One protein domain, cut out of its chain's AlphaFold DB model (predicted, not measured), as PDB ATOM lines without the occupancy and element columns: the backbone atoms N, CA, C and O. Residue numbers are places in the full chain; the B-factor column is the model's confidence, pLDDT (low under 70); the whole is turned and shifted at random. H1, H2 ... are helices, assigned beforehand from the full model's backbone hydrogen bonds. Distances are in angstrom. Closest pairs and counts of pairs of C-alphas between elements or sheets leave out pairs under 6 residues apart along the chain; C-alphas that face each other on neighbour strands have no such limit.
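What this domain is: This is residues 96 to 144 of the 168 residues of the protein "DUF4124 domain-containing protein" of Azoarcus pumilus (UniProt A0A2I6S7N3). This is a helical hairpin, H2 and H3 side by side and running opposite ways, with a shorter helix, H1, leading off from its open end at an angle. The turn between H2 and H3 sticks out at the other end with residues 120 to 125, and after H3 a tail without a named element, residues 138 to 144, turns away on the side of H3 that is away from H2. The printed part has 49 residues with three named helices, in the order H1, H2, H3, and no named strand; its class is all helix. The whole is only just compact, close to loose, with a radius of gyration of the C-alphas of 11.2 A, and its outline is flat, with spans of 37 by 24 by 11 A.

How they stand to each other: The longest helix is H2, residues 106 to 120. It touches H3, residues 127 to 137, with 16 pairs of C-alphas within 8 A. The closest C-alphas of the two are those of Ala 111 and Met 134, 4.7 A apart. Their lines stand at a shallow tilt of 16 degrees and they run opposite ways, forming a helical hairpin; their centres are 8.4 A apart. H1, residues 96 to 104, is close to H2 but not clearly touching it; the closest C-alphas are those of Gln 102 and Cys 108, 6.9 A apart. H1 and H2 run the same way at a steep tilt of 59 degrees. H1 is also close to H3 but not clearly touching it, the closest C-alphas being those of Gln 102 and Ala 137, 7.5 A apart. H1 and H3 run opposite ways at a steep tilt of 50 degrees. In H1, H2 and H3 every O i to N i+4 pair is within hydrogen-bond range.

Where its parts are: H2 runs 21.2 A from C-alpha 106 at (40.861, -11.411, -16.234) to C-alpha 120 at (24.284, -19.599, -26.640). H3, from Val 127 to Ala 137, measures 15.1 A from first to last C-alpha and ends with C-alpha 137 at (39.787, -20.526, -14.296). H1, from Ser 96 to Ser 104, measures 12.5 A and begins with C-alpha 96 at (38.490, -17.433, 0.453).

The domain as a whole: The two C-alphas farthest apart are those of Asp 97 and Ile 122, 37.1 A, while those of Ser 96 and Asp 144, the first and last printed residues, are 21.0 A apart. The printed part has no cut. The link from H1 to H2, one residue, is tight, and the link from H2 to H3, six residues, is short; no link is long. Residues 120 to 125, of which 120 belongs to H2, stand free. The mean pLDDT of the printed part is 89.6, and no printed residue is under 70.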
ATOM      1  N   SER A  96      39.630 -18.210   0.946       78.00
ATOM      2  CA  SER A  96      38.490 -17.433   0.453       78.00
ATOM      3  C   SER A  96      38.891 -16.132  -0.238       78.00
ATOM      4  O   SER A  96      38.298 -15.806  -1.265       78.00
ATOM      5  N   ASP A  97      39.915 -15.430   0.247       81.06
ATOM      6  CA  ASP A  97      40.399 -14.196  -0.387       81.06
ATOM      7  C   ASP A  97      41.096 -14.504  -1.714       81.06
ATOM      8  O   ASP A  97      40.963 -13.772  -2.693       81.06
ATOM      9  N   LEU A  98      41.832 -15.618  -1.774       81.06
ATOM     10  CA  LEU A  98      42.447 -16.103  -3.012       81.06
ATOM     11  C   LEU A  98      41.383 -16.486  -4.049       81.06
ATOM     12  O   LEU A  98      41.502 -16.117  -5.217       81.06
ATOM     13  N   ARG A  99      40.302 -17.153  -3.625       81.94
ATOM     14  CA  ARG A  99      39.157 -17.460  -4.497       81.94
ATOM     15  C   ARG A  99      38.414 -16.212  -4.974       81.94
ATOM     16  O   ARG A  99      38.028 -16.159  -6.139       81.94
ATOM     17  N   ALA A 100      38.210 -15.220  -4.107       83.44
ATOM     18  CA  ALA A 100      37.540 -13.970  -4.470       83.44
ATOM     19  C   ALA A 100      38.327 -13.197  -5.540       83.44
ATOM     20  O   ALA A 100      37.764 -12.758  -6.549       83.44
ATOM     21  N   ASP A 101      39.647 -13.117  -5.385       84.62
ATOM     22  CA  ASP A 101      40.518 -12.506  -6.387       84.62
ATOM     23  C   ASP A 101      40.541 -13.309  -7.686       84.62
ATOM     24  O   ASP A 101      40.452 -12.739  -8.775       84.62
ATOM     25  N   GLN A 102      40.578 -14.638  -7.594       87.19
ATOM     26  CA  GLN A 102      40.546 -15.503  -8.767       87.19
ATOM     27  C   GLN A 102      39.243 -15.343  -9.564       87.19
ATOM     28  O   GLN A 102      39.288 -15.287 -10.797       87.19
ATOM     29  N   ALA A 103      38.102 -15.170  -8.891       86.56
ATOM     30  CA  ALA A 103      36.820 -14.879  -9.531       86.56
ATOM     31  C   ALA A 103      36.798 -13.504 -10.230       86.56
ATOM     32  O   ALA A 103      36.163 -13.341 -11.273       86.56
ATOM     33  N   SER A 104      37.521 -12.509  -9.705       87.88
ATOM     34  CA  SER A 104      37.618 -11.177 -10.321       87.88
ATOM     35  C   SER A 104      38.711 -11.060 -11.398       87.88
ATOM     36  O   SER A 104      38.751 -10.064 -12.138       87.88
ATOM     37  N   SER A 105      39.560 -12.084 -11.531       93.06
ATOM     38  CA  SER A 105      40.668 -12.132 -12.482       93.06
ATOM     39  C   SER A 105      40.214 -12.009 -13.942       93.06
ATOM     40  O   SER A 105      39.108 -12.400 -14.332       93.06
ATOM     41  N   TYR A 106      41.102 -11.485 -14.791       95.25
ATOM     42  CA  TYR A 106      40.861 -11.411 -16.234       95.25
ATOM     43  C   TYR A 106      40.625 -12.799 -16.850       95.25
ATOM     44  O   TYR A 106      39.741 -12.956 -17.691       95.25
ATOM     45  N   ALA A 107      41.366 -13.811 -16.388       93.88
ATOM     46  CA  ALA A 107      41.243 -15.186 -16.858       93.88
ATOM     47  C   ALA A 107      39.839 -15.757 -16.603       93.88
ATOM     48  O   ALA A 107      39.229 -16.310 -17.520       93.88
ATOM     49  N   CYS A 108      39.287 -15.559 -15.399       95.56
ATOM     50  CA  CYS A 108      37.919 -15.974 -15.087       95.56
ATOM     51  C   CYS A 108      36.896 -15.243 -15.973       95.56
ATOM     52  O   CYS A 108      36.077 -15.886 -16.630       95.56
ATOM     53  N   LYS A 109      37.001 -13.912 -16.107       95.75
ATOM     54  CA  LYS A 109      36.109 -13.109 -16.971       95.75
ATOM     55  C   LYS A 109      36.139 -13.560 -18.437       95.75
ATOM     56  O   LYS A 109      35.099 -13.637 -19.094       95.75
ATOM     57  N   GLN A 110      37.321 -13.878 -18.958       97.38
ATOM     58  CA  GLN A 110      37.497 -14.384 -20.319       97.38
ATOM     59  C   GLN A 110      36.887 -15.783 -20.493       97.38
ATOM     60  O   GLN A 110      36.245 -16.061 -21.514       97.38
ATOM     61  N   ALA A 111      37.070 -16.659 -19.504       95.75
ATOM     62  CA  ALA A 111      36.523 -18.009 -19.524       95.75
ATOM     63  C   ALA A 111      34.988 -18.004 -19.429       95.75
ATOM     64  O   ALA A 111      34.341 -18.709 -20.202       95.75
ATOM     65  N   MET A 112      34.407 -17.141 -18.585       95.00
ATOM     66  CA  MET A 112      32.958 -16.910 -18.510       95.00
ATOM     67  C   MET A 112      32.390 -16.471 -19.859       95.00
ATOM     68  O   MET A 112      31.487 -17.116 -20.381       95.00
ATOM     69  N   ARG A 113      32.979 -15.445 -20.486       96.06
ATOM     70  CA  ARG A 113      32.533 -14.975 -21.807       96.06
ATOM     71  C   ARG A 113      32.618 -16.080 -22.862       96.06
ATOM     72  O   ARG A 113      31.719 -16.226 -23.685       96.06
ATOM     73  N   SER A 114      33.694 -16.865 -22.846       94.75
ATOM     74  CA  SER A 114      33.868 -17.982 -23.782       94.75
ATOM     75  C   SER A 114      32.798 -19.056 -23.588       94.75
ATOM     76  O   SER A 114      32.268 -19.576 -24.566       94.75
ATOM     77  N   TYR A 115      32.465 -19.368 -22.334       95.00
ATOM     78  CA  TYR A 115      31.387 -20.291 -22.006       95.00
ATOM     79  C   TYR A 115      30.024 -19.750 -22.438       95.00
ATOM     80  O   TYR A 115      29.299 -20.468 -23.115       95.00
ATOM     81  N   GLU A 116      29.696 -18.492 -22.140       93.88
ATOM     82  CA  GLU A 116      28.429 -17.862 -22.538       93.88
ATOM     83  C   GLU A 116      28.231 -17.863 -24.058       93.88
ATOM     84  O   GLU A 116      27.146 -18.182 -24.548       93.88
ATOM     85  N   ILE A 117      29.287 -17.556 -24.818       95.00
ATOM     86  CA  ILE A 117      29.255 -17.604 -26.286       95.00
ATOM     87  C   ILE A 117      28.981 -19.032 -26.765       95.00
ATOM     88  O   ILE A 117      28.122 -19.241 -27.621       95.00
ATOM     89  N   SER A 118      29.681 -20.027 -26.214       91.94
ATOM     90  CA  SER A 118      29.476 -21.426 -26.594       91.94
ATOM     91  C   SER A 118      28.103 -21.949 -26.167       91.94
ATOM     92  O   SER A 118      27.465 -22.660 -26.938       91.94
ATOM     93  N   ALA A 119      27.616 -21.582 -24.981       90.19
ATOM     94  CA  ALA A 119      26.328 -22.015 -24.444       90.19
ATOM     95  C   ALA A 119      25.146 -21.470 -25.263       90.19
ATOM     96  O   ALA A 119      24.165 -22.184 -25.478       90.19
ATOM     97  N   ASN A 120      25.275 -20.240 -25.772       91.25
ATOM     98  CA  ASN A 120      24.284 -19.599 -26.640       91.25
ATOM     99  C   ASN A 120      24.474 -19.915 -28.135       91.25
ATOM    100  O   ASN A 120      23.652 -19.520 -28.960       91.25
ATOM    101  N   SER A 121      25.538 -20.631 -28.506       89.81
ATOM    102  CA  SER A 121      25.781 -21.038 -29.888       89.81
ATOM    103  C   SER A 121      24.807 -22.131 -30.333       89.81
ATOM    104  O   SER A 121      24.459 -23.045 -29.583       89.81
ATOM    105  N   ILE A 122      24.438 -22.091 -31.617       84.75
ATOM    106  CA  ILE A 122      23.700 -23.170 -32.294       84.75
ATOM    107  C   ILE A 122      24.507 -24.479 -32.246       84.75
ATOM    108  O   ILE A 122      23.944 -25.571 -32.172       84.75
ATOM    109  N   LYS A 123      25.842 -24.382 -32.254       81.50
ATOM    110  CA  LYS A 123      26.751 -25.526 -32.145       81.50
ATOM    111  C   LYS A 123      27.202 -25.680 -30.697       81.50
ATOM    112  O   LYS A 123      28.040 -24.919 -30.226       81.50
ATOM    113  N   ARG A 124      26.675 -26.704 -30.022       80.75
ATOM    114  CA  ARG A 124      26.960 -26.997 -28.607       80.75
ATOM    115  C   ARG A 124      28.130 -27.960 -28.365       80.75
ATOM    116  O   ARG A 124      28.306 -28.413 -27.239       80.75
ATOM    117  N   ALA A 125      28.916 -28.275 -29.396       85.25
ATOM    118  CA  ALA A 125      29.979 -29.284 -29.327       85.25
ATOM    119  C   ALA A 125      30.997 -29.012 -28.202       85.25
ATOM    120  O   ALA A 125      31.399 -29.939 -27.506       85.25
ATOM    121  N   ASP A 126      31.320 -27.739 -27.959       88.88
ATOM    122  CA  ASP A 126      32.396 -27.356 -27.036       88.88
ATOM    123  C   ASP A 126      31.882 -26.806 -25.695       88.88
ATOM    124  O   ASP A 126      32.668 -26.344 -24.866       88.88
ATOM    125  N   VAL A 127      30.564 -26.826 -25.461       89.88
ATOM    126  CA  VAL A 127      29.942 -26.196 -24.280       89.88
ATOM    127  C   VAL A 127      30.476 -26.797 -22.989       89.88
ATOM    128  O   VAL A 127      30.832 -26.057 -22.076       89.88
ATOM    129  N   GLU A 128      30.601 -28.123 -22.930       88.50
ATOM    130  CA  GLU A 128      31.121 -28.805 -21.747       88.50
ATOM    131  C   GLU A 128      32.595 -28.493 -21.507       88.50
ATOM    132  O   GLU A 128      32.984 -28.204 -20.379       88.50
ATOM    133  N   GLN A 129      33.411 -28.456 -22.560       91.50
ATOM    134  CA  GLN A 129      34.821 -28.100 -22.427       91.50
ATOM    135  C   GLN A 129      34.982 -26.664 -21.911       91.50
ATOM    136  O   GLN A 129      35.794 -26.407 -21.020       91.50
ATOM    137  N   LYS A 130      34.190 -25.719 -22.433       94.25
ATOM    138  CA  LYS A 130      34.209 -24.324 -21.971       94.25
ATOM    139  C   LYS A 130      33.651 -24.172 -20.560       94.25
ATOM    140  O   LYS A 130      34.163 -23.346 -19.810       94.25
ATOM    141  N   ARG A 131      32.668 -24.992 -20.176       92.75
ATOM    142  CA  ARG A 131      32.129 -25.045 -18.814       92.75
ATOM    143  C   ARG A 131      33.218 -25.437 -17.820       92.75
ATOM    144  O   ARG A 131      33.475 -24.688 -16.885       92.75
ATOM    145  N   VAL A 132      33.904 -26.556 -18.059       92.94
ATOM    146  CA  VAL A 132      35.001 -27.037 -17.196       92.94
ATOM    147  C   VAL A 132      36.128 -26.001 -17.120       92.94
ATOM    148  O   VAL A 132      36.602 -25.678 -16.032       92.94
ATOM    149  N   ALA A 133      36.510 -25.411 -18.259       93.12
ATOM    150  CA  ALA A 133      37.536 -24.371 -18.307       93.12
ATOM    151  C   ALA A 133      37.152 -23.118 -17.499       93.12
ATOM    152  O   ALA A 133      38.007 -22.535 -16.837       93.12
ATOM    153  N   MET A 134      35.877 -22.718 -17.517       94.94
ATOM    154  CA  MET A 134      35.363 -21.619 -16.697       94.94
ATOM    155  C   MET A 134      35.462 -21.936 -15.203       94.94
ATOM    156  O   MET A 134      36.018 -21.133 -14.458       94.94
ATOM    157  N   TYR A 135      34.976 -23.100 -14.762       93.25
ATOM    158  CA  TYR A 135      35.050 -23.491 -13.349       93.25
ATOM    159  C   TYR A 135      36.501 -23.534 -12.848       93.25
ATOM    160  O   TYR A 135      36.803 -22.964 -11.800       93.25
ATOM    161  N   ALA A 136      37.414 -24.099 -13.645       92.31
ATOM    162  CA  ALA A 136      38.838 -24.140 -13.326       92.31
ATOM    163  C   ALA A 136      39.475 -22.740 -13.259       92.31
ATOM    164  O   ALA A 136      40.170 -22.425 -12.294       92.31
ATOM    165  N   ALA A 137      39.219 -21.876 -14.249       93.94
ATOM    166  CA  ALA A 137      39.787 -20.526 -14.296       93.94
ATOM    167  C   ALA A 137      39.305 -19.641 -13.137       93.94
ATOM    168  O   ALA A 137      40.059 -18.805 -12.644       93.94
ATOM    169  N   CYS A 138      38.065 -19.842 -12.693       92.75
ATOM    170  CA  CYS A 138      37.449 -19.082 -11.612       92.75
ATOM    171  C   CYS A 138      37.664 -19.695 -10.215       92.75
ATOM    172  O   CYS A 138      37.111 -19.181  -9.248       92.75
ATOM    173  N   GLY A 139      38.417 -20.797 -10.082       89.56
ATOM    174  CA  GLY A 139      38.660 -21.450  -8.785       89.56
ATOM    175  C   GLY A 139      37.402 -22.054  -8.139       89.56
ATOM    176  O   GLY A 139      37.356 -22.274  -6.921       89.56
ATOM    177  N   MET A 140      36.371 -22.312  -8.947       87.44
ATOM    178  CA  MET A 140      35.082 -22.845  -8.516       87.44
ATOM    179  C   MET A 140      35.048 -24.365  -8.682       87.44
ATOM    180  O   MET A 140      35.556 -24.915  -9.659       87.44
ATOM    181  N   ARG A 141      34.399 -25.058  -7.743       85.75
ATOM    182  CA  ARG A 141      34.133 -26.492  -7.888       85.75
ATOM    183  C   ARG A 141      33.044 -26.696  -8.941       85.75
ATOM    184  O   ARG A 141      32.004 -26.043  -8.887       85.75
ATOM    185  N   GLU A 142      33.285 -27.601  -9.884       85.25
ATOM    186  CA  GLU A 142      32.277 -27.975 -10.874       85.25
ATOM    187  C   GLU A 142      31.088 -28.661 -10.172       85.25
ATOM    188  O   GLU A 142      31.314 -29.512  -9.306       85.25
ATOM    189  N   PRO A 143      29.834 -28.306 -10.508       81.50
ATOM    190  CA  PRO A 143      28.664 -28.986  -9.973       81.50
ATOM    191  C   PRO A 143      28.691 -30.470 -10.335       81.50
ATOM    192  O   PRO A 143      28.941 -30.816 -11.497       81.50
ATOM    193  N   ASP A 144      28.394 -31.332  -9.360       78.62
ATOM    194  CA  ASP A 144      28.236 -32.761  -9.610       78.62
ATOM    195  C   ASP A 144      27.118 -32.956 -10.640       78.62
ATOM    196  O   ASP A 144      26.010 -32.425 -10.505       78.62
TER     197      ASP A 144